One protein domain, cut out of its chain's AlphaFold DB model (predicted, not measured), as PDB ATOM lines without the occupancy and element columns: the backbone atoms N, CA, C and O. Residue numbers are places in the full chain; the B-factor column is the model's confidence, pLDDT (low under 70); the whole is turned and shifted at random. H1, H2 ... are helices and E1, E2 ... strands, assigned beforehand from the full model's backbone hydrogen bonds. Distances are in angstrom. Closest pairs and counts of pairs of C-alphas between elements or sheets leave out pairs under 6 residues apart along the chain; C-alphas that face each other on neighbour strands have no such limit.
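Overview. This is residues 545 to 684 of the 686 residues of an uncharacterized protein of Desulfuromonas sp (UniProt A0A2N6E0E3). One long helix, H4, runs nearly the length of the domain, with a mixed head round its first part and two helices at its far part: H5, which folds back from it as a V, and the short H1. In the head, helix H3 packs with its residues 608 to 612 on residues 630 to 637 of H4 and splays away from it as a V, with a small three-stranded sheet covering one side of H3 and the two-stranded sheet of E1 and E5 packed on another, chiefly through E5, while the tiny H2 packs on H4 nearby. The printed part has 140 residues, with five named helices and five named strands in the order H1 H2 E1 E2 E3 E4 H3 E5 H4 H5, and its class is mixed, helices and strands. Both sheets are antiparallel, one in the order E2, E3, E4 and the other E1, E5. The whole is compact, with a radius of gyration of the C-alphas of 16.5 A and spans of 48 by 36 by 25 A.

Arrangement. Start at H1, residues 545 to 552, and look ahead to H4, residues 630 to 658, the hub that touches four helices. H1 touches residues 647 to 655 of H4 at a steep tilt of 52 degrees, opposite ways, the closest C-alphas being those of Val 552 and Leu 651, 6.0 A apart. Next comes H2, residues 562 to 565, which touches H4 at its residues 636 to 640; the closest C-alphas, of Tyr 564 and Ile 636, are 5.7 A apart. Then find E1, residues 573 to 577, antiparallel to E5, residues 623 to 627, at 152 degrees; N 574 and O 626 are 2.8 A apart, within hydrogen-bond range. E2, residues 583 to 588, E3, residues 591 to 595, and E4, residues 602 to 604, make a meander, each strand the antiparallel neighbour of the one before. E2 and E3 are a hairpin, with N 585 and O 593 at 2.8 A, and E3 and E4 are a hairpin, with N 592 and O 604 at 2.8 A. H3, residues 607 to 619, is on one face of this sheet as a second layer, at a height over the sheet of 9.3 A, and runs along the strands, at 12 degrees to E3 on the local plane. The closest C-alphas of H3 and E5, of Ala 616 and Ile 624, are 7.2 A apart. H3 touches H4 through its residues 608 to 612 and residues 630 to 637 of H4, at a steep tilt of 46 degrees, the same way, closest at the C-alphas of Val 608 and Ala 634, 6.0 A. Last, H5, residues 662 to 675, touches residues 648 to 658 of H4 at a steep tilt of 53 degrees, opposite ways, closest at the C-alphas of Cys 655 and Ala 665, 4.9 A. H3 and H5 are apart. In H1, H4 and H5 every O i to N i+4 pair is within hydrogen-bond range, in H3 7 of 9 are, and H2 is too short for such a pair.

Along the chain. Find C-alpha 545 at (152.281, 141.098, 170.624), where H1 begins. H3 measures 19.7 A from first to last C-alpha, and E2 15.2 A. H4 runs 41.7 A from C-alpha 630 at (137.787, 173.104, 154.644) to C-alpha 658 at (144.645, 137.882, 175.798). H5 covers 20.0 A and ends at C-alpha 675 at (155.202, 150.625, 168.802).

Size, cuts and confidence. The C-alphas of Asp 572 and Gln 660, the two farthest apart, are 49.7 A from each other. The printed part has no cut, and no link is long. The mean pLDDT of the printed part is 87.1; look for values under 70 at Asp 555 and Glu 599.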
ATOM      1  N   VAL A 545     152.431 139.724 171.130       83.75
ATOM      2  CA  VAL A 545     152.281 141.098 170.624       83.75
ATOM      3  C   VAL A 545     152.228 141.109 169.110       83.75
ATOM      4  O   VAL A 545     151.436 141.855 168.548       83.75
ATOM      5  N   ASP A 546     153.072 140.310 168.467       83.25
ATOM      6  CA  ASP A 546     153.132 140.266 167.015       83.25
ATOM      7  C   ASP A 546     151.903 139.540 166.429       83.25
ATOM      8  O   ASP A 546     151.408 139.966 165.393       83.25
ATOM      9  N   GLU A 547     151.323 138.562 167.139       82.12
ATOM     10  CA  GLU A 547     150.015 137.953 166.833       82.12
ATOM     11  C   GLU A 547     148.870 138.970 166.929       82.12
ATOM     12  O   GLU A 547     148.114 139.127 165.976       82.12
ATOM     13  N   ILE A 548     148.774 139.731 168.030       85.81
ATOM     14  CA  ILE A 548     147.748 140.784 168.171       85.81
ATOM     15  C   ILE A 548     147.922 141.860 167.089       85.81
ATOM     16  O   ILE A 548     146.937 142.386 166.579       85.81
ATOM     17  N   ILE A 549     149.164 142.207 166.733       85.88
ATOM     18  CA  ILE A 549     149.427 143.163 165.651       85.88
ATOM     19  C   ILE A 549     148.988 142.585 164.302       85.88
ATOM     20  O   ILE A 549     148.341 143.297 163.539       85.88
ATOM     21  N   ALA A 550     149.322 141.326 164.017       82.56
ATOM     22  CA  ALA A 550     148.946 140.658 162.777       82.56
ATOM     23  C   ALA A 550     147.425 140.534 162.629       82.56
ATOM     24  O   ALA A 550     146.926 140.728 161.528       82.56
ATOM     25  N   GLU A 551     146.704 140.285 163.724       80.88
ATOM     26  CA  GLU A 551     145.244 140.157 163.734       80.88
ATOM     27  C   GLU A 551     144.543 141.520 163.596       80.88
ATOM     28  O   GLU A 551     143.677 141.707 162.746       80.88
ATOM     29  N   VAL A 552     144.939 142.515 164.402       83.25
ATOM     30  CA  VAL A 552     144.256 143.823 164.451       83.25
ATOM     31  C   VAL A 552     144.610 144.712 163.257       83.25
ATOM     32  O   VAL A 552     143.792 145.531 162.839       83.25
ATOM     33  N   PHE A 553     145.822 144.580 162.711       83.44
ATOM     34  CA  PHE A 553     146.344 145.442 161.644       83.44
ATOM     35  C   PHE A 553     146.654 144.683 160.346       83.44
ATOM     36  O   PHE A 553     147.433 145.178 159.529       83.44
ATOM     37  N   HIS A 554     146.037 143.514 160.126       75.06
ATOM     38  CA  HIS A 554     146.189 142.717 158.898       75.06
ATOM     39  C   HIS A 554     145.985 143.544 157.614       75.06
ATOM     40  O   HIS A 554     146.666 143.354 156.610       75.06
ATOM     41  N   ASP A 555     145.072 144.511 157.686       54.06
ATOM     42  CA  ASP A 555     144.634 145.366 156.588       54.06
ATOM     43  C   ASP A 555     145.575 146.540 156.257       54.06
ATOM     44  O   ASP A 555     145.318 147.274 155.297       54.06
ATOM     45  N   GLY A 556     146.647 146.726 157.035       74.06
ATOM     46  CA  GLY A 556     147.526 147.894 156.961       74.06
ATOM     47  C   GLY A 556     146.914 149.156 157.586       74.06
ATOM     48  O   GLY A 556     145.803 149.149 158.112       74.06
ATOM     49  N   PHE A 557     147.664 150.261 157.556       77.81
ATOM     50  CA  PHE A 557     147.183 151.563 158.031       77.81
ATOM     51  C   PHE A 557     146.635 152.366 156.854       77.81
ATOM     52  O   PHE A 557     147.357 152.506 155.863       77.81
ATOM     53  N   PRO A 558     145.414 152.925 156.945       79.75
ATOM     54  CA  PRO A 558     144.935 153.831 155.916       79.75
ATOM     55  C   PRO A 558     145.891 155.024 155.832       79.75
ATOM     56  O   PRO A 558     146.213 155.656 156.844       79.75
ATOM     57  N   SER A 559     146.388 155.299 154.629       85.38
ATOM     58  CA  SER A 559     147.327 156.387 154.408       85.38
ATOM     59  C   SER A 559     146.566 157.710 154.405       85.38
ATOM     60  O   SER A 559     145.727 157.982 153.550       85.38
ATOM     61  N   PHE A 560     146.817 158.523 155.427       90.88
ATOM     62  CA  PHE A 560     146.171 159.818 155.584       90.88
ATOM     63  C   PHE A 560     147.126 160.934 155.131       90.88
ATOM     64  O   PHE A 560     148.301 160.901 155.524       90.88
ATOM     65  N   PRO A 561     146.665 161.911 154.327       91.56
ATOM     66  CA  PRO A 561     145.293 162.104 153.818       91.56
ATOM     67  C   PRO A 561     144.949 161.361 152.505       91.56
ATOM     68  O   PRO A 561     143.774 161.297 152.146       91.56
ATOM     69  N   ASP A 562     145.934 160.785 151.812       89.69
ATOM     70  CA  ASP A 562     145.830 160.314 150.418       89.69
ATOM     71  C   ASP A 562     144.665 159.355 150.129       89.69
ATOM     72  O   ASP A 562     143.954 159.539 149.140       89.69
ATOM     73  N   ASP A 563     144.440 158.334 150.962       88.25
ATOM     74  CA  ASP A 563     143.397 157.331 150.698       88.25
ATOM     75  C   ASP A 563     141.982 157.912 150.808       88.25
ATOM     76  O   ASP A 563     141.078 157.445 150.121       88.25
ATOM     77  N   TYR A 564     141.807 158.973 151.598       91.06
ATOM     78  CA  TYR A 564     140.522 159.650 151.800       91.06
ATOM     79  C   TYR A 564     140.244 160.712 150.735       91.06
ATOM     80  O   TYR A 564     139.097 161.095 150.522       91.06
ATOM     81  N   LEU A 565     141.281 161.179 150.037       88.69
ATOM     82  CA  LEU A 565     141.134 162.116 148.924       88.69
ATOM     83  C   LEU A 565     140.646 161.431 147.639       88.69
ATOM     84  O   LEU A 565     140.120 162.111 146.761       88.69
ATOM     85  N   ARG A 566     140.753 160.097 147.534       87.69
ATOM     86  CA  ARG A 566     140.324 159.324 146.350       87.69
ATOM     87  C   ARG A 566     138.821 159.390 146.080       87.69
ATOM     88  O   ARG A 566     138.413 159.232 144.932       87.69
ATOM     89  N   ASP A 567     138.026 159.647 147.114       81.62
ATOM     90  CA  ASP A 567     136.567 159.768 147.014       81.62
ATOM     91  C   ASP A 567     136.118 161.123 146.435       81.62
ATOM     92  O   ASP A 567     134.938 161.319 146.139       81.62
ATOM     93  N   TYR A 568     137.055 162.057 146.233       85.06
ATOM     94  CA  TYR A 568     136.792 163.397 145.721       85.06
ATOM     95  C   TYR A 568     137.406 163.575 144.330       85.06
ATOM     96  O   TYR A 568     138.582 163.299 144.089       85.06
ATOM     97  N   TYR A 569     136.607 164.063 143.379       78.81
ATOM     98  CA  TYR A 569     137.072 164.287 142.011       78.81
ATOM     99  C   TYR A 569     137.950 165.544 141.933       78.81
ATOM    100  O   TYR A 569     137.428 166.654 141.889       78.81
ATOM    101  N   ARG A 570     139.277 165.348 141.889       82.38
ATOM    102  CA  ARG A 570     140.312 166.391 141.708       82.38
ATOM    103  C   ARG A 570     140.130 167.622 142.622       82.38
ATOM    104  O   ARG A 570     139.915 168.718 142.107       82.38
ATOM    105  N   PRO A 571     140.206 167.464 143.956       89.31
ATOM    106  CA  PRO A 571     140.204 168.610 144.860       89.31
ATOM    107  C   PRO A 571     141.468 169.458 144.663       89.31
ATOM    108  O   PRO A 571     142.539 168.913 144.392       89.31
ATOM    109  N   ASP A 572     141.358 170.773 144.842       91.88
ATOM    110  CA  ASP A 572     142.529 171.648 144.928       91.88
ATOM    111  C   ASP A 572     143.315 171.312 146.200       91.88
ATOM    112  O   ASP A 572     142.735 171.239 147.291       91.88
ATOM    113  N   LEU A 573     144.626 171.096 146.068       94.75
ATOM    114  CA  LEU A 573     145.505 170.681 147.161       94.75
ATOM    115  C   LEU A 573     146.529 171.769 147.503       94.75
ATOM    116  O   LEU A 573     146.960 172.536 146.644       94.75
ATOM    117  N   LEU A 574     146.903 171.817 148.777       93.81
ATOM    118  CA  LEU A 574     147.971 172.638 149.331       93.81
ATOM    119  C   LEU A 574     149.033 171.715 149.924       93.81
ATOM    120  O   LEU A 574     148.711 170.865 150.758       93.81
ATOM    121  N   ASP A 575     150.280 171.915 149.515       93.38
ATOM    122  CA  ASP A 575     151.410 171.105 149.955       93.38
ATOM    123  C   ASP A 575     152.130 171.756 151.136       93.38
ATOM    124  O   ASP A 575     152.401 172.961 151.147       93.38
ATOM    125  N   TYR A 576     152.434 170.942 152.146       90.75
ATOM    126  CA  TYR A 576     153.132 171.365 153.352       90.75
ATOM    127  C   TYR A 576     154.352 170.472 153.602       90.75
ATOM    128  O   TYR A 576     154.189 169.250 153.707       90.75
ATOM    129  N   PRO A 577     155.558 171.046 153.763       87.88
ATOM    130  CA  PRO A 577     156.724 170.288 154.194       87.88
ATOM    131  C   PRO A 577     156.582 169.935 155.677       87.88
ATOM    132  O   PRO A 577     156.344 170.811 156.515       87.88
ATOM    133  N   ILE A 578     156.699 168.648 156.009       85.62
ATOM    134  CA  ILE A 578     156.576 168.155 157.385       85.62
ATOM    135  C   ILE A 578     157.676 167.138 157.657       85.62
ATOM    136  O   ILE A 578     157.647 166.017 157.164       85.62
ATOM    137  N   ASP A 579     158.597 167.500 158.543       78.56
ATOM    138  CA  ASP A 579     159.704 166.616 158.919       78.56
ATOM    139  C   ASP A 579     159.430 165.851 160.226       78.56
ATOM    140  O   ASP A 579     160.075 164.841 160.519       78.56
ATOM    141  N   GLU A 580     158.458 166.304 161.032       84.12
ATOM    142  CA  GLU A 580     158.219 165.789 162.382       84.12
ATOM    143  C   GLU A 580     156.747 165.871 162.832       84.12
ATOM    144  O   GLU A 580     155.987 166.688 162.312       84.12
ATOM    145  N   PRO A 581     156.335 165.077 163.849       87.25
ATOM    146  CA  PRO A 581     154.998 165.166 164.429       87.25
ATOM    147  C   PRO A 581     154.683 166.560 164.980       87.25
ATOM    148  O   PRO A 581     155.366 167.050 165.882       87.25
ATOM    149  N   LEU A 582     153.611 167.167 164.475       90.19
ATOM    150  CA  LEU A 582     153.181 168.515 164.837       90.19
ATOM    151  C   LEU A 582     152.160 168.491 165.976       90.19
ATOM    152  O   LEU A 582     151.322 167.589 166.083       90.19
ATOM    153  N   THR A 583     152.179 169.532 166.804       89.50
ATOM    154  CA  THR A 583     151.152 169.785 167.824       89.50
ATOM    155  C   THR A 583     150.584 171.188 167.686       89.50
ATOM    156  O   THR A 583     151.288 172.109 167.284       89.50
ATOM    157  N   ILE A 584     149.304 171.356 168.012       90.44
ATOM    158  CA  ILE A 584     148.666 172.675 168.012       90.44
ATOM    159  C   ILE A 584     149.210 173.476 169.202       90.44
ATOM    160  O   ILE A 584     149.014 173.068 170.346       90.44
ATOM    161  N   GLY A 585     149.901 174.579 168.913       87.62
ATOM    162  CA  GLY A 585     150.359 175.569 169.884       87.62
ATOM    163  C   GLY A 585     149.300 176.649 170.096       87.62
ATOM    164  O   GLY A 585     148.170 176.349 170.488       87.62
ATOM    165  N   ASP A 586     149.658 177.903 169.815       87.19
ATOM    166  CA  ASP A 586     148.760 179.043 170.003       87.19
ATOM    167  C   ASP A 586     147.702 179.159 168.895       87.19
ATOM    168  O   ASP A 586     147.921 178.830 167.724       87.19
ATOM    169  N   ARG A 587     146.528 179.662 169.289       88.75
ATOM    170  CA  ARG A 587     145.397 179.958 168.404       88.75
ATOM    171  C   ARG A 587     145.076 181.443 168.493       88.75
ATOM    172  O   ARG A 587     144.784 181.936 169.583       88.75
ATOM    173  N   PHE A 588     145.091 182.142 167.362       84.75
ATOM    174  CA  PHE A 588     144.726 183.554 167.281       84.75
ATOM    175  C   PHE A 588     143.791 183.783 166.088       84.75
ATOM    176  O   PHE A 588     144.226 183.802 164.938       84.75
ATOM    177  N   PHE A 589     142.494 183.955 166.368       82.38
ATOM    178  CA  PHE A 589     141.430 183.954 165.351       82.38
ATOM    179  C   PHE A 589     141.490 182.682 164.483       82.38
ATOM    180  O   PHE A 589     141.559 181.582 165.026       82.38
ATOM    181  N   ASP A 590     141.489 182.827 163.158       80.75
ATOM    182  CA  ASP A 590     141.535 181.714 162.207       80.75
ATOM    183  C   ASP A 590     142.965 181.202 161.967       80.75
ATOM    184  O   ASP A 590     143.168 180.260 161.206       80.75
ATOM    185  N   ARG A 591     143.974 181.804 162.613       88.56
ATOM    186  CA  ARG A 591     145.376 181.389 162.510       88.56
ATOM    187  C   ARG A 591     145.728 180.444 163.648       88.56
ATOM    188  O   ARG A 591     145.575 180.766 164.829       88.56
ATOM    189  N   VAL A 592     146.223 179.271 163.280       92.50
ATOM    190  CA  VAL A 592     146.676 178.236 164.204       92.50
ATOM    191  C   VAL A 592     148.163 178.009 163.978       92.50
ATOM    192  O   VAL A 592     148.580 177.694 162.863       92.50
ATOM    193  N   LEU A 593     148.956 178.167 165.039       91.50
ATOM    194  CA  LEU A 593     150.381 177.852 165.021       91.50
ATOM    195  C   LEU A 593     150.576 176.376 165.365       91.50
ATOM    196  O   LEU A 593     150.170 175.902 166.428       91.50
ATOM    197  N   LEU A 594     151.210 175.646 164.457       90.62
ATOM    198  CA  LEU A 594     151.649 174.273 164.651       90.62
ATOM    199  C   LEU A 594     153.122 174.272 165.061       90.62
ATOM    200  O   LEU A 594     153.969 174.861 164.391       90.62
ATOM    201  N   VAL A 595     153.425 173.593 166.163       89.44
ATOM    202  CA  VAL A 595     154.766 173.514 166.748       89.44
ATOM    203  C   VAL A 595     155.274 172.075 166.628       89.44
ATOM    204  O   VAL A 595     154.632 171.141 167.126       89.44
ATOM    205  N   GLY A 596     156.403 171.906 165.935       85.56
ATOM    206  CA  GLY A 596     157.228 170.687 165.914       85.56
ATOM    207  C   GLY A 596     158.433 170.820 166.855       85.56
ATOM    208  O   GLY A 596     158.451 171.722 167.691       85.56
ATOM    209  N   LYS A 597     159.460 169.958 166.752       77.00
ATOM    210  CA  LYS A 597     160.725 170.188 167.490       77.00
ATOM    211  C   LYS A 597     161.688 171.113 166.739       77.00
ATOM    212  O   LYS A 597     162.697 171.509 167.317       77.00
ATOM    213  N   SER A 598     161.396 171.447 165.483       71.56
ATOM    214  CA  SER A 598     162.113 172.466 164.717       71.56
ATOM    215  C   SER A 598     161.795 173.879 165.229       71.56
ATOM    216  O   SER A 598     160.706 174.147 165.733       71.56
ATOM    217  N   GLU A 599     162.747 174.806 165.086       68.44
ATOM    218  CA  GLU A 599     162.625 176.196 165.572       68.44
ATOM    219  C   GLU A 599     161.658 177.075 164.747       68.44
ATOM    220  O   GLU A 599     161.484 178.258 165.045       68.44
ATOM    221  N   HIS A 600     161.006 176.523 163.718       80.38
ATOM    222  CA  HIS A 600     160.114 177.263 162.823       80.38
ATOM    223  C   HIS A 600     158.668 176.757 162.939       80.38
ATOM    224  O   HIS A 600     158.361 175.684 162.417       80.38
ATOM    225  N   PRO A 601     157.768 177.500 163.613       86.00
ATOM    226  CA  PRO A 601     156.361 177.127 163.697       86.00
ATOM    227  C   PRO A 601     155.677 177.270 162.330       86.00
ATOM    228  O   PRO A 601     155.926 178.227 161.596       86.00
ATOM    229  N   LEU A 602     154.794 176.325 162.003       89.88
ATOM    230  CA  LEU A 602     153.996 176.339 160.777       89.88
ATOM    231  C   LEU A 602     152.646 177.008 161.056       89.88
ATOM    232  O   LEU A 602     151.880 176.541 161.897       89.88
ATOM    233  N   GLU A 603     152.339 178.098 160.358       91.81
ATOM    234  CA  GLU A 603     151.072 178.819 160.506       91.81
ATOM    235  C   GLU A 603     150.055 178.362 159.452       91.81
ATOM    236  O   GLU A 603     150.348 178.352 158.256       91.81
ATOM    237  N   VAL A 604     148.841 178.014 159.888       93.50
ATOM    238  CA  VAL A 604     147.724 177.665 158.996       93.50
ATOM    239  C   VAL A 604     146.467 178.458 159.325       93.50
ATOM    240  O   VAL A 604     146.222 178.812 160.474       93.50
ATOM    241  N   ASN A 605     145.656 178.730 158.305       90.88
ATOM    242  CA  ASN A 605     144.483 179.607 158.366       90.88
ATOM    243  C   ASN A 605     143.155 178.878 158.645       90.88
ATOM    244  O   ASN A 605     142.091 179.385 158.297       90.88
ATOM    245  N   SER A 606     143.210 177.669 159.207       92.94
ATOM    246  CA  SER A 606     142.025 176.898 159.576       92.94
ATOM    247  C   SER A 606     142.355 175.863 160.641       92.94
ATOM    248  O   SER A 606     143.373 175.165 160.564       92.94
ATOM    249  N   LEU A 607     141.451 175.706 161.611       92.00
ATOM    250  CA  LEU A 607     141.543 174.648 162.612       92.00
ATOM    251  C   LEU A 607     141.464 173.257 161.971       92.00
ATOM    252  O   LEU A 607     142.178 172.354 162.397       92.00
ATOM    253  N   VAL A 608     140.649 173.087 160.928       93.94
ATOM    254  CA  VAL A 608     140.492 171.798 160.240       93.94
ATOM    255  C   VAL A 608     141.814 171.386 159.595       93.94
ATOM    256  O   VAL A 608     142.287 170.272 159.807       93.94
ATOM    257  N   LYS A 609     142.466 172.311 158.882       94.31
ATOM    258  CA  LYS A 609     143.790 172.081 158.280       94.31
ATOM    259  C   LYS A 609     144.847 171.781 159.336       94.31
ATOM    260  O   LYS A 609     145.630 170.851 159.163       94.31
ATOM    261  N   ALA A 610     144.825 172.507 160.455       93.25
ATOM    262  CA  ALA A 610     145.721 172.254 161.580       93.25
ATOM    263  C   ALA A 610     145.568 170.828 162.134       93.25
ATOM    264  O   ALA A 610     146.561 170.136 162.356       93.25
ATOM    265  N   GLU A 611     144.331 170.358 162.317       93.00
ATOM    266  CA  GLU A 611     144.049 169.004 162.803       93.00
ATOM    267  C   GLU A 611     144.465 167.917 161.800       93.00
ATOM    268  O   GLU A 611     145.037 166.902 162.207       93.00
ATOM    269  N   ILE A 612     144.242 168.143 160.500       94.00
ATOM    270  CA  ILE A 612     144.700 167.242 159.431       94.00
ATOM    271  C   ILE A 612     146.226 167.130 159.455       94.00
ATOM    272  O   ILE A 612     146.746 166.017 159.506       94.00
ATOM    273  N   LEU A 613     146.953 168.250 159.479       92.75
ATOM    274  CA  LEU A 613     148.420 168.250 159.481       92.75
ATOM    275  C   LEU A 613     148.987 167.600 160.748       92.75
ATOM    276  O   LEU A 613     149.920 166.802 160.666       92.75
ATOM    277  N   CYS A 614     148.384 167.844 161.917       91.94
ATOM    278  CA  CYS A 614     148.747 167.147 163.150       91.94
ATOM    279  C   CYS A 614     148.612 165.625 163.018       91.94
ATOM    280  O   CYS A 614     149.512 164.899 163.433       91.94
ATOM    281  N   LEU A 615     147.522 165.126 162.438       91.56
ATOM    282  CA  LEU A 615     147.308 163.689 162.266       91.56
ATOM    283  C   LEU A 615     148.197 163.082 161.170       91.56
ATOM    284  O   LEU A 615     148.761 162.007 161.374       91.56
ATOM    285  N   ALA A 616     148.361 163.777 160.046       90.94
ATOM    286  CA  ALA A 616     149.170 163.330 158.917       90.94
ATOM    287  C   ALA A 616     150.676 163.327 159.239       90.94
ATOM    288  O   ALA A 616     151.400 162.451 158.772       90.94
ATOM    289  N   SER A 617     151.145 164.218 160.122       90.56
ATOM    290  CA  SER A 617     152.557 164.300 160.533       90.56
ATOM    291  C   SER A 617     153.118 163.015 161.174       90.56
ATOM    292  O   SER A 617     154.327 162.783 161.160       90.56
ATOM    293  N   TYR A 618     152.260 162.116 161.675       87.75
ATOM    294  CA  TYR A 618     152.677 160.812 162.214       87.75
ATOM    295  C   TYR A 618     153.084 159.800 161.129       87.75
ATOM    296  O   TYR A 618     153.746 158.811 161.442       87.75
ATOM    297  N   ARG A 619     152.755 160.057 159.854       81.88
ATOM    298  CA  ARG A 619     153.121 159.211 158.706       81.88
ATOM    299  C   ARG A 619     154.604 159.323 158.318       81.88
ATOM    300  O   ARG A 619     155.096 158.451 157.610       81.88
ATOM    301  N   ARG A 620     155.322 160.351 158.802       74.00
ATOM    302  CA  ARG A 620     156.733 160.653 158.461       74.00
ATOM    303  C   ARG A 620     156.994 160.762 156.947       74.00
ATOM    304  O   ARG A 620     158.019 160.291 156.459       74.00
ATOM    305  N   ALA A 621     156.053 161.344 156.209       79.75
ATOM    306  CA  ALA A 621     156.265 161.748 154.820       79.75
ATOM    307  C   ALA A 621     156.860 163.163 154.800       79.75
ATOM    308  O   ALA A 621     156.396 163.992 155.572       79.75
ATOM    309  N   ALA A 622     157.845 163.423 153.932       80.56
ATOM    310  CA  ALA A 622     158.527 164.724 153.846       80.56
ATOM    311  C   ALA A 622     157.598 165.868 153.395       80.56
ATOM    312  O   ALA A 622     157.832 167.034 153.702       80.56
ATOM    313  N   GLU A 623     156.532 165.526 152.674       88.75
ATOM    314  CA  GLU A 623     155.548 166.462 152.146       88.75
ATOM    315  C   GLU A 623     154.151 165.854 152.286       88.75
ATOM    316  O   GLU A 623     153.961 164.649 152.083       88.75
ATOM    317  N   ILE A 624     153.183 166.678 152.690       91.44
ATOM    318  CA  ILE A 624     151.788 166.282 152.887       91.44
ATOM    319  C   ILE A 624     150.884 167.257 152.131       91.44
ATOM    320  O   ILE A 624     150.873 168.453 152.423       91.44
ATOM    321  N   SER A 625     150.081 166.717 151.215       93.00
ATOM    322  CA  SER A 625     149.083 167.461 150.441       93.00
ATOM    323  C   SER A 625     147.712 167.392 151.116       93.00
ATOM    324  O   SER A 625     147.178 166.305 151.327       93.00
ATOM    325  N   ILE A 626     147.107 168.533 151.442       94.12
ATOM    326  CA  ILE A 626     145.771 168.608 152.066       94.12
ATOM    327  C   ILE A 626     144.805 169.419 151.191       94.12
ATOM    328  O   ILE A 626     145.257 170.285 150.445       94.12
ATOM    329  N   PRO A 627     143.482 169.198 151.267       94.88
ATOM    330  CA  PRO A 627     142.533 169.959 150.463       94.88
ATOM    331  C   PRO A 627     142.499 171.436 150.878       94.88
ATOM    332  O   PRO A 627     142.523 171.775 152.064       94.88
ATOM    333  N   ALA A 628     142.412 172.324 149.887       92.12
ATOM    334  CA  ALA A 628     142.255 173.760 150.102       92.12
ATOM    335  C   ALA A 628     140.880 174.102 150.707       92.12
ATOM    336  O   ALA A 628     140.776 175.061 151.478       92.12
ATOM    337  N   ASP A 629     139.857 173.306 150.379       94.69
ATOM    338  CA  ASP A 629     138.488 173.416 150.884       94.69
ATOM    339  C   ASP A 629     138.338 172.739 152.259       94.69
ATOM    340  O   ASP A 629     138.490 171.521 152.410       94.69
ATOM    341  N   ASP A 630     137.987 173.541 153.263       91.75
ATOM    342  CA  ASP A 630     137.787 173.104 154.644       91.75
ATOM    343  C   ASP A 630     136.604 172.132 154.805       91.75
ATOM    344  O   ASP A 630     136.601 171.338 155.743       91.75
ATOM    345  N   SER A 631     135.614 172.146 153.905       91.06
ATOM    346  CA  SER A 631     134.480 171.212 153.945       91.06
ATOM    347  C   SER A 631     134.903 169.788 153.570       91.06
ATOM    348  O   SER A 631     134.554 168.830 154.268       91.06
ATOM    349  N   ILE A 632     135.738 169.654 152.533       92.06
ATOM    350  CA  ILE A 632     136.386 168.391 152.154       92.06
ATOM    351  C   ILE A 632     137.339 167.968 153.273       92.06
ATOM    352  O   ILE A 632     137.291 166.821 153.717       92.06
ATOM    353  N   GLY A 633     138.133 168.910 153.797       94.25
ATOM    354  CA  GLY A 633     139.012 168.691 154.945       94.25
ATOM    355  C   GLY A 633     138.277 168.121 156.165       94.25
ATOM    356  O   GLY A 633     138.708 167.125 156.747       94.25
ATOM    357  N   ALA A 634     137.131 168.698 156.529       93.12
ATOM    358  CA  ALA A 634     136.339 168.259 157.673       93.12
ATOM    359  C   ALA A 634     135.765 166.850 157.461       93.12
ATOM    360  O   ALA A 634     135.750 166.042 158.392       93.12
ATOM    361  N   ALA A 635     135.333 166.537 156.237       90.75
ATOM    362  CA  ALA A 635     134.802 165.225 155.891       90.75
ATOM    363  C   ALA A 635     135.877 164.124 155.967       90.75
ATOM    364  O   ALA A 635     135.653 163.108 156.634       90.75
ATOM    365  N   ILE A 636     137.061 164.342 155.373       94.12
ATOM    366  CA  ILE A 636     138.162 163.363 155.434       94.12
ATOM    367  C   ILE A 636     138.703 163.205 156.860       94.12
ATOM    368  O   ILE A 636     139.020 162.096 157.289       94.12
ATOM    369  N   LEU A 637     138.747 164.294 157.633       93.44
ATOM    370  CA  LEU A 637     139.179 164.281 159.027       93.44
ATOM    371  C   LEU A 637     138.216 163.476 159.909       93.44
ATOM    372  O   LEU A 637     138.651 162.688 160.751       93.44
ATOM    373  N   ALA A 638     136.906 163.648 159.711       90.62
ATOM    374  CA  ALA A 638     135.885 162.888 160.426       90.62
ATOM    375  C   ALA A 638     135.927 161.393 160.075       90.62
ATOM    376  O   ALA A 638     135.778 160.555 160.967       90.62
ATOM    377  N   ALA A 639     136.155 161.057 158.801       88.88
ATOM    378  CA  ALA A 639     136.328 159.677 158.356       88.88
ATOM    379  C   ALA A 639     137.569 159.033 158.998       88.88
ATOM    380  O   ALA A 639     137.444 158.009 159.663       88.88
ATOM    381  N   TYR A 640     138.731 159.690 158.931       93.56
ATOM    382  CA  TYR A 640     139.966 159.154 159.510       93.56
ATOM    383  C   TYR A 640     139.903 159.006 161.038       93.56
ATOM    384  O   TYR A 640     140.364 158.007 161.592       93.56
ATOM    385  N   ARG A 641     139.285 159.961 161.751       92.00
ATOM    386  CA  ARG A 641     139.059 159.838 163.204       92.00
ATOM    387  C   ARG A 641     138.200 158.619 163.542       92.00
ATOM    388  O   ARG A 641     138.507 157.933 164.514       92.00
ATOM    389  N   ARG A 642     137.157 158.340 162.757       89.50
ATOM    390  CA  ARG A 642     136.298 157.161 162.945       89.50
ATOM    391  C   ARG A 642     137.095 155.867 162.779       89.50
ATOM    392  O   ARG A 642     136.994 154.988 163.631       89.50
ATOM    393  N   ASP A 643     137.947 155.802 161.764       88.31
ATOM    394  CA  ASP A 643     138.783 154.631 161.498       88.31
ATOM    395  C   ASP A 643     139.818 154.412 162.616       88.31
ATOM    396  O   ASP A 643     139.965 153.298 163.118       88.31
ATOM    397  N   LEU A 644     140.464 155.478 163.111       90.50
ATOM    398  CA  LEU A 644     141.365 155.390 164.271       90.50
ATOM    399  C   LEU A 644     140.637 154.960 165.552       90.50
ATOM    400  O   LEU A 644     141.177 154.168 166.329       90.50
ATOM    401  N   GLN A 645     139.416 155.449 165.782       89.62
ATOM    402  CA  GLN A 645     138.586 155.019 166.910       89.62
ATOM    403  C   GLN A 645     138.243 153.531 166.819       89.62
ATOM    404  O   GLN A 645     138.347 152.827 167.825       89.62
ATOM    405  N   GLN A 646     137.880 153.045 165.631       86.62
ATOM    406  CA  GLN A 646     137.556 151.641 165.400       86.62
ATOM    407  C   GLN A 646     138.788 150.746 165.589       86.62
ATOM    408  O   GLN A 646     138.724 149.775 166.341       86.62
ATOM    409  N   LEU A 647     139.940 151.120 165.020       89.94
ATOM    410  CA  LEU A 647     141.208 150.409 165.230       89.94
ATOM    411  C   LEU A 647     141.599 150.358 166.712       89.94
ATOM    412  O   LEU A 647     142.035 149.322 167.215       89.94
ATOM    413  N   TRP A 648     141.407 151.459 167.443       90.94
ATOM    414  CA  TRP A 648     141.677 151.513 168.878       90.94
ATOM    415  C   TRP A 648     140.743 150.601 169.685       90.94
ATOM    416  O   TRP A 648     141.194 149.922 170.611       90.94
ATOM    417  N   GLN A 649     139.454 150.554 169.341       88.62
ATOM    418  CA  GLN A 649     138.480 149.662 169.979       88.62
ATOM    419  C   GLN A 649     138.793 148.188 169.699       88.62
ATOM    420  O   GLN A 649     138.832 147.396 170.643       88.62
ATOM    421  N   ASN A 650     139.111 147.845 168.448       86.00
ATOM    422  CA  ASN A 650     139.497 146.493 168.043       86.00
ATOM    423  C   ASN A 650     140.765 146.039 168.777       86.00
ATOM    424  O   ASN A 650     140.787 144.962 169.371       86.00
ATOM    425  N   LEU A 651     141.783 146.903 168.866       90.56
ATOM    426  CA  LEU A 651     142.995 146.606 169.629       90.56
ATOM    427  C   LEU A 651     142.700 146.362 171.114       90.56
ATOM    428  O   LEU A 651     143.274 145.462 171.728       90.56
ATOM    429  N   GLN A 652     141.817 147.164 171.718       89.00
ATOM    430  CA  GLN A 652     141.420 146.963 173.110       89.00
ATOM    431  C   GLN A 652     140.647 145.660 173.316       89.00
ATOM    432  O   GLN A 652     140.806 145.041 174.369       89.00
ATOM    433  N   GLN A 653     139.811 145.266 172.357       86.25
ATOM    434  CA  GLN A 653     139.060 144.017 172.397       86.25
ATOM    435  C   GLN A 653     140.000 142.814 172.306       86.25
ATOM    436  O   GLN A 653     139.981 141.979 173.209       86.25
ATOM    437  N   GLU A 654     140.908 142.790 171.332       87.12
ATOM    438  CA  GLU A 654     141.880 141.700 171.199       87.12
ATOM    439  C   GLU A 654     142.834 141.624 172.396       87.12
ATOM    440  O   GLU A 654     143.057 140.562 172.979       87.12
ATOM    441  N   CYS A 655     143.307 142.767 172.905       88.75
ATOM    442  CA  CYS A 655     144.107 142.775 174.132       88.75
ATOM    443  C   CYS A 655     143.347 142.211 175.349       88.75
ATOM    444  O   CYS A 655     143.986 141.677 176.256       88.75
ATOM    445  N   ARG A 656     142.009 142.319 175.405       85.50
ATOM    446  CA  ARG A 656     141.184 141.727 176.480       85.50
ATOM    447  C   ARG A 656     141.013 140.220 176.319       85.50
ATOM    448  O   ARG A 656     141.007 139.532 177.335       85.50
ATOM    449  N   CYS A 657     140.939 139.706 175.091       85.12
ATOM    450  CA  CYS A 657     140.950 138.262 174.824       85.12
ATOM    451  C   CYS A 657     142.222 137.599 175.381       85.12
ATOM    452  O   CYS A 657     142.196 136.468 175.863       85.12
ATOM    453  N   HIS A 658     143.325 138.348 175.390       81.44
ATOM    454  CA  HIS A 658     144.645 137.882 175.798       81.44
ATOM    455  C   HIS A 658     145.061 138.229 177.241       81.44
ATOM    456  O   HIS A 658     146.033 137.662 177.746       81.44
ATOM    457  N   GLN A 659     144.371 139.153 177.923       85.94
ATOM    458  CA  GLN A 659     144.705 139.607 179.280       85.94
ATOM    459  C   GLN A 659     143.463 139.652 180.177       85.94
ATOM    460  O   GLN A 659     142.557 140.454 179.971       85.94
ATOM    461  N   GLN A 660     143.469 138.869 181.261       78.00
ATOM    462  CA  GLN A 660     142.332 138.775 182.194       78.00
ATOM    463  C   GLN A 660     142.063 140.069 182.987       78.00
ATOM    464  O   GLN A 660     140.951 140.288 183.462       78.00
ATOM    465  N   ARG A 661     143.067 140.944 183.163       86.31
ATOM    466  CA  ARG A 661     142.926 142.210 183.907       86.31
ATOM    467  C   ARG A 661     142.760 143.389 182.950       86.31
ATOM    468  O   ARG A 661     143.664 143.693 182.175       86.31
ATOM    469  N   GLN A 662     141.664 144.136 183.094       83.56
ATOM    470  CA  GLN A 662     141.325 145.288 182.242       83.56
ATOM    471  C   GLN A 662     142.443 146.346 182.155       83.56
ATOM    472  O   GLN A 662     142.702 146.892 181.082       83.56
ATOM    473  N   GLN A 663     143.145 146.611 183.263       84.69
ATOM    474  CA  GLN A 663     144.256 147.567 183.285       84.69
ATOM    475  C   GLN A 663     145.486 147.058 182.514       84.69
ATOM    476  O   GLN A 663     146.160 147.835 181.840       84.69
ATOM    477  N   ALA A 664     145.755 145.749 182.560       82.50
ATOM    478  CA  ALA A 664     146.849 145.132 181.813       82.50
ATOM    479  C   ALA A 664     146.566 145.136 180.302       82.50
ATOM    480  O   ALA A 664     147.449 145.499 179.528       82.50
ATOM    481  N   ALA A 665     145.322 144.854 179.891       84.56
ATOM    482  CA  ALA A 665     144.885 144.953 178.495       84.56
ATOM    483  C   ALA A 665     145.034 146.383 177.942       84.56
ATOM    484  O   ALA A 665     145.557 146.579 176.846       84.56
ATOM    485  N   ARG A 666     144.649 147.407 178.721       87.50
ATOM    486  CA  ARG A 666     144.834 148.821 178.338       87.50
ATOM    487  C   ARG A 666     146.305 149.209 178.210       87.50
ATOM    488  O   ARG A 666     146.664 149.940 177.290       87.50
ATOM    489  N   ASN A 667     147.162 148.738 179.113       88.06
ATOM    490  CA  ASN A 667     148.599 149.000 179.032       88.06
ATOM    491  C   ASN A 667     149.230 148.309 177.813       88.06
ATOM    492  O   ASN A 667     150.080 148.904 177.153       88.06
ATOM    493  N   LEU A 668     148.780 147.092 177.483       88.44
ATOM    494  CA  LEU A 668     149.215 146.356 176.297       88.44
ATOM    495  C   LEU A 668     148.793 147.067 175.004       88.44
ATOM    496  O   LEU A 668     149.651 147.324 174.163       88.44
ATOM    497  N   ALA A 669     147.528 147.485 174.896       89.44
ATOM    498  CA  ALA A 669     147.027 148.258 173.759       89.44
ATOM    499  C   ALA A 669     147.817 149.566 173.567       89.44
ATOM    500  O   ALA A 669     148.294 149.851 172.474       89.44
ATOM    501  N   ASN A 670     148.064 150.320 174.647       89.06
ATOM    502  CA  ASN A 670     148.902 151.525 174.598       89.06
ATOM    503  C   ASN A 670     150.338 151.234 174.133       89.06
ATOM    504  O   ASN A 670     150.928 152.033 173.404       89.06
ATOM    505  N   ARG A 671     150.919 150.106 174.560       89.88
ATOM    506  CA  ARG A 671     152.271 149.698 174.158       89.88
ATOM    507  C   ARG A 671     152.328 149.361 172.670       89.88
ATOM    508  O   ARG A 671     153.247 149.815 171.995       89.88
ATOM    509  N   ILE A 672     151.351 148.600 172.173       89.94
ATOM    510  CA  ILE A 672     151.240 148.219 170.760       89.94
ATOM    511  C   ILE A 672     151.032 149.463 169.890       89.94
ATOM    512  O   ILE A 672     151.779 149.681 168.942       89.94
ATOM    513  N   TRP A 673     150.109 150.341 170.276       91.88
ATOM    514  CA  TRP A 673     149.801 151.567 169.538       91.88
ATOM    515  C   TRP A 673     151.006 152.507 169.406       91.88
ATOM    516  O   TRP A 673     151.267 153.043 168.332       91.88
ATOM    517  N   ARG A 674     151.806 152.653 170.475       87.25
ATOM    518  CA  ARG A 674     153.064 153.419 170.429       87.25
ATOM    519  C   ARG A 674     154.141 152.737 169.584       87.25
ATOM    520  O   ARG A 674     154.870 153.439 168.891       87.25
ATOM    521  N   LYS A 675     154.247 151.400 169.625       87.56
ATOM    522  CA  LYS A 675     155.202 150.625 168.802       87.56
ATOM    523  C   LYS A 675     154.969 150.882 167.307       87.56
ATOM    524  O   LYS A 675     155.933 150.958 166.555       87.56
ATOM    525  N   LEU A 676     153.714 151.083 166.905       86.00
ATOM    526  CA  LEU A 676     153.305 151.345 165.522       86.00
ATOM    527  C   LEU A 676     153.405 152.824 165.104       86.00
ATOM    528  O   LEU A 676     153.057 153.159 163.979       86.00
ATOM    529  N   SER A 677     153.901 153.712 165.978       83.94
ATOM    530  CA  SER A 677     154.034 155.157 165.712       83.94
ATOM    531  C   SER A 677     152.728 155.856 165.291       83.94
ATOM    532  O   SER A 677     152.764 156.871 164.602       83.94
ATOM    533  N   LEU A 678     151.574 155.342 165.728       87.06
ATOM    534  CA  LEU A 678     150.264 155.911 165.406       87.06
ATOM    535  C   LEU A 678     149.976 157.205 166.184       87.06
ATOM    536  O   LEU A 678     150.534 157.403 167.274       87.06
ATOM    537  N   PRO A 679     149.059 158.062 165.685       87.25
ATOM    538  CA  PRO A 679     148.636 159.258 166.401       87.25
ATOM    539  C   PRO A 679     148.159 158.916 167.820       87.25
ATOM    540  O   PRO A 679     147.463 157.917 168.011       87.25
ATOM    541  N   PRO A 680     148.510 159.697 168.853       85.81
ATOM    542  CA  PRO A 680     148.081 159.416 170.214       85.81
ATOM    543  C   PRO A 680     146.562 159.553 170.357       85.81
ATOM    544  O   PRO A 680     145.952 160.464 169.802       85.81
ATOM    545  N   ALA A 681     145.973 158.690 171.189       82.81
ATOM    546  CA  ALA A 681     144.525 158.568 171.375       82.81
ATOM    547  C   ALA A 681     143.795 159.892 171.671       82.81
ATOM    548  O   ALA A 681     142.678 160.097 171.216       82.81
ATOM    549  N   LYS A 682     144.461 160.835 172.347       84.56
ATOM    550  CA  LYS A 682     143.948 162.185 172.639       84.56
ATOM    551  C   LYS A 682     143.633 163.053 171.407       84.56
ATOM    552  O   LYS A 682     143.022 164.097 171.569       84.56
ATOM    553  N   LEU A 683     144.109 162.690 170.212       81.56
ATOM    554  CA  LEU A 683     143.866 163.455 168.977       81.56
ATOM    555  C   LEU A 683     142.597 163.013 168.233       81.56
ATOM    556  O   LEU A 683     142.112 163.735 167.358       81.56
ATOM    557  N   PHE A 684     142.075 161.826 168.557       84.25
ATOM    558  CA  PHE A 684     140.918 161.240 167.881       84.25
ATOM    559  C   PHE A 684     139.834 160.727 168.832       84.25
ATOM    560  O   PHE A 684     138.728 160.459 168.371       84.25
TER     561      PHE A 684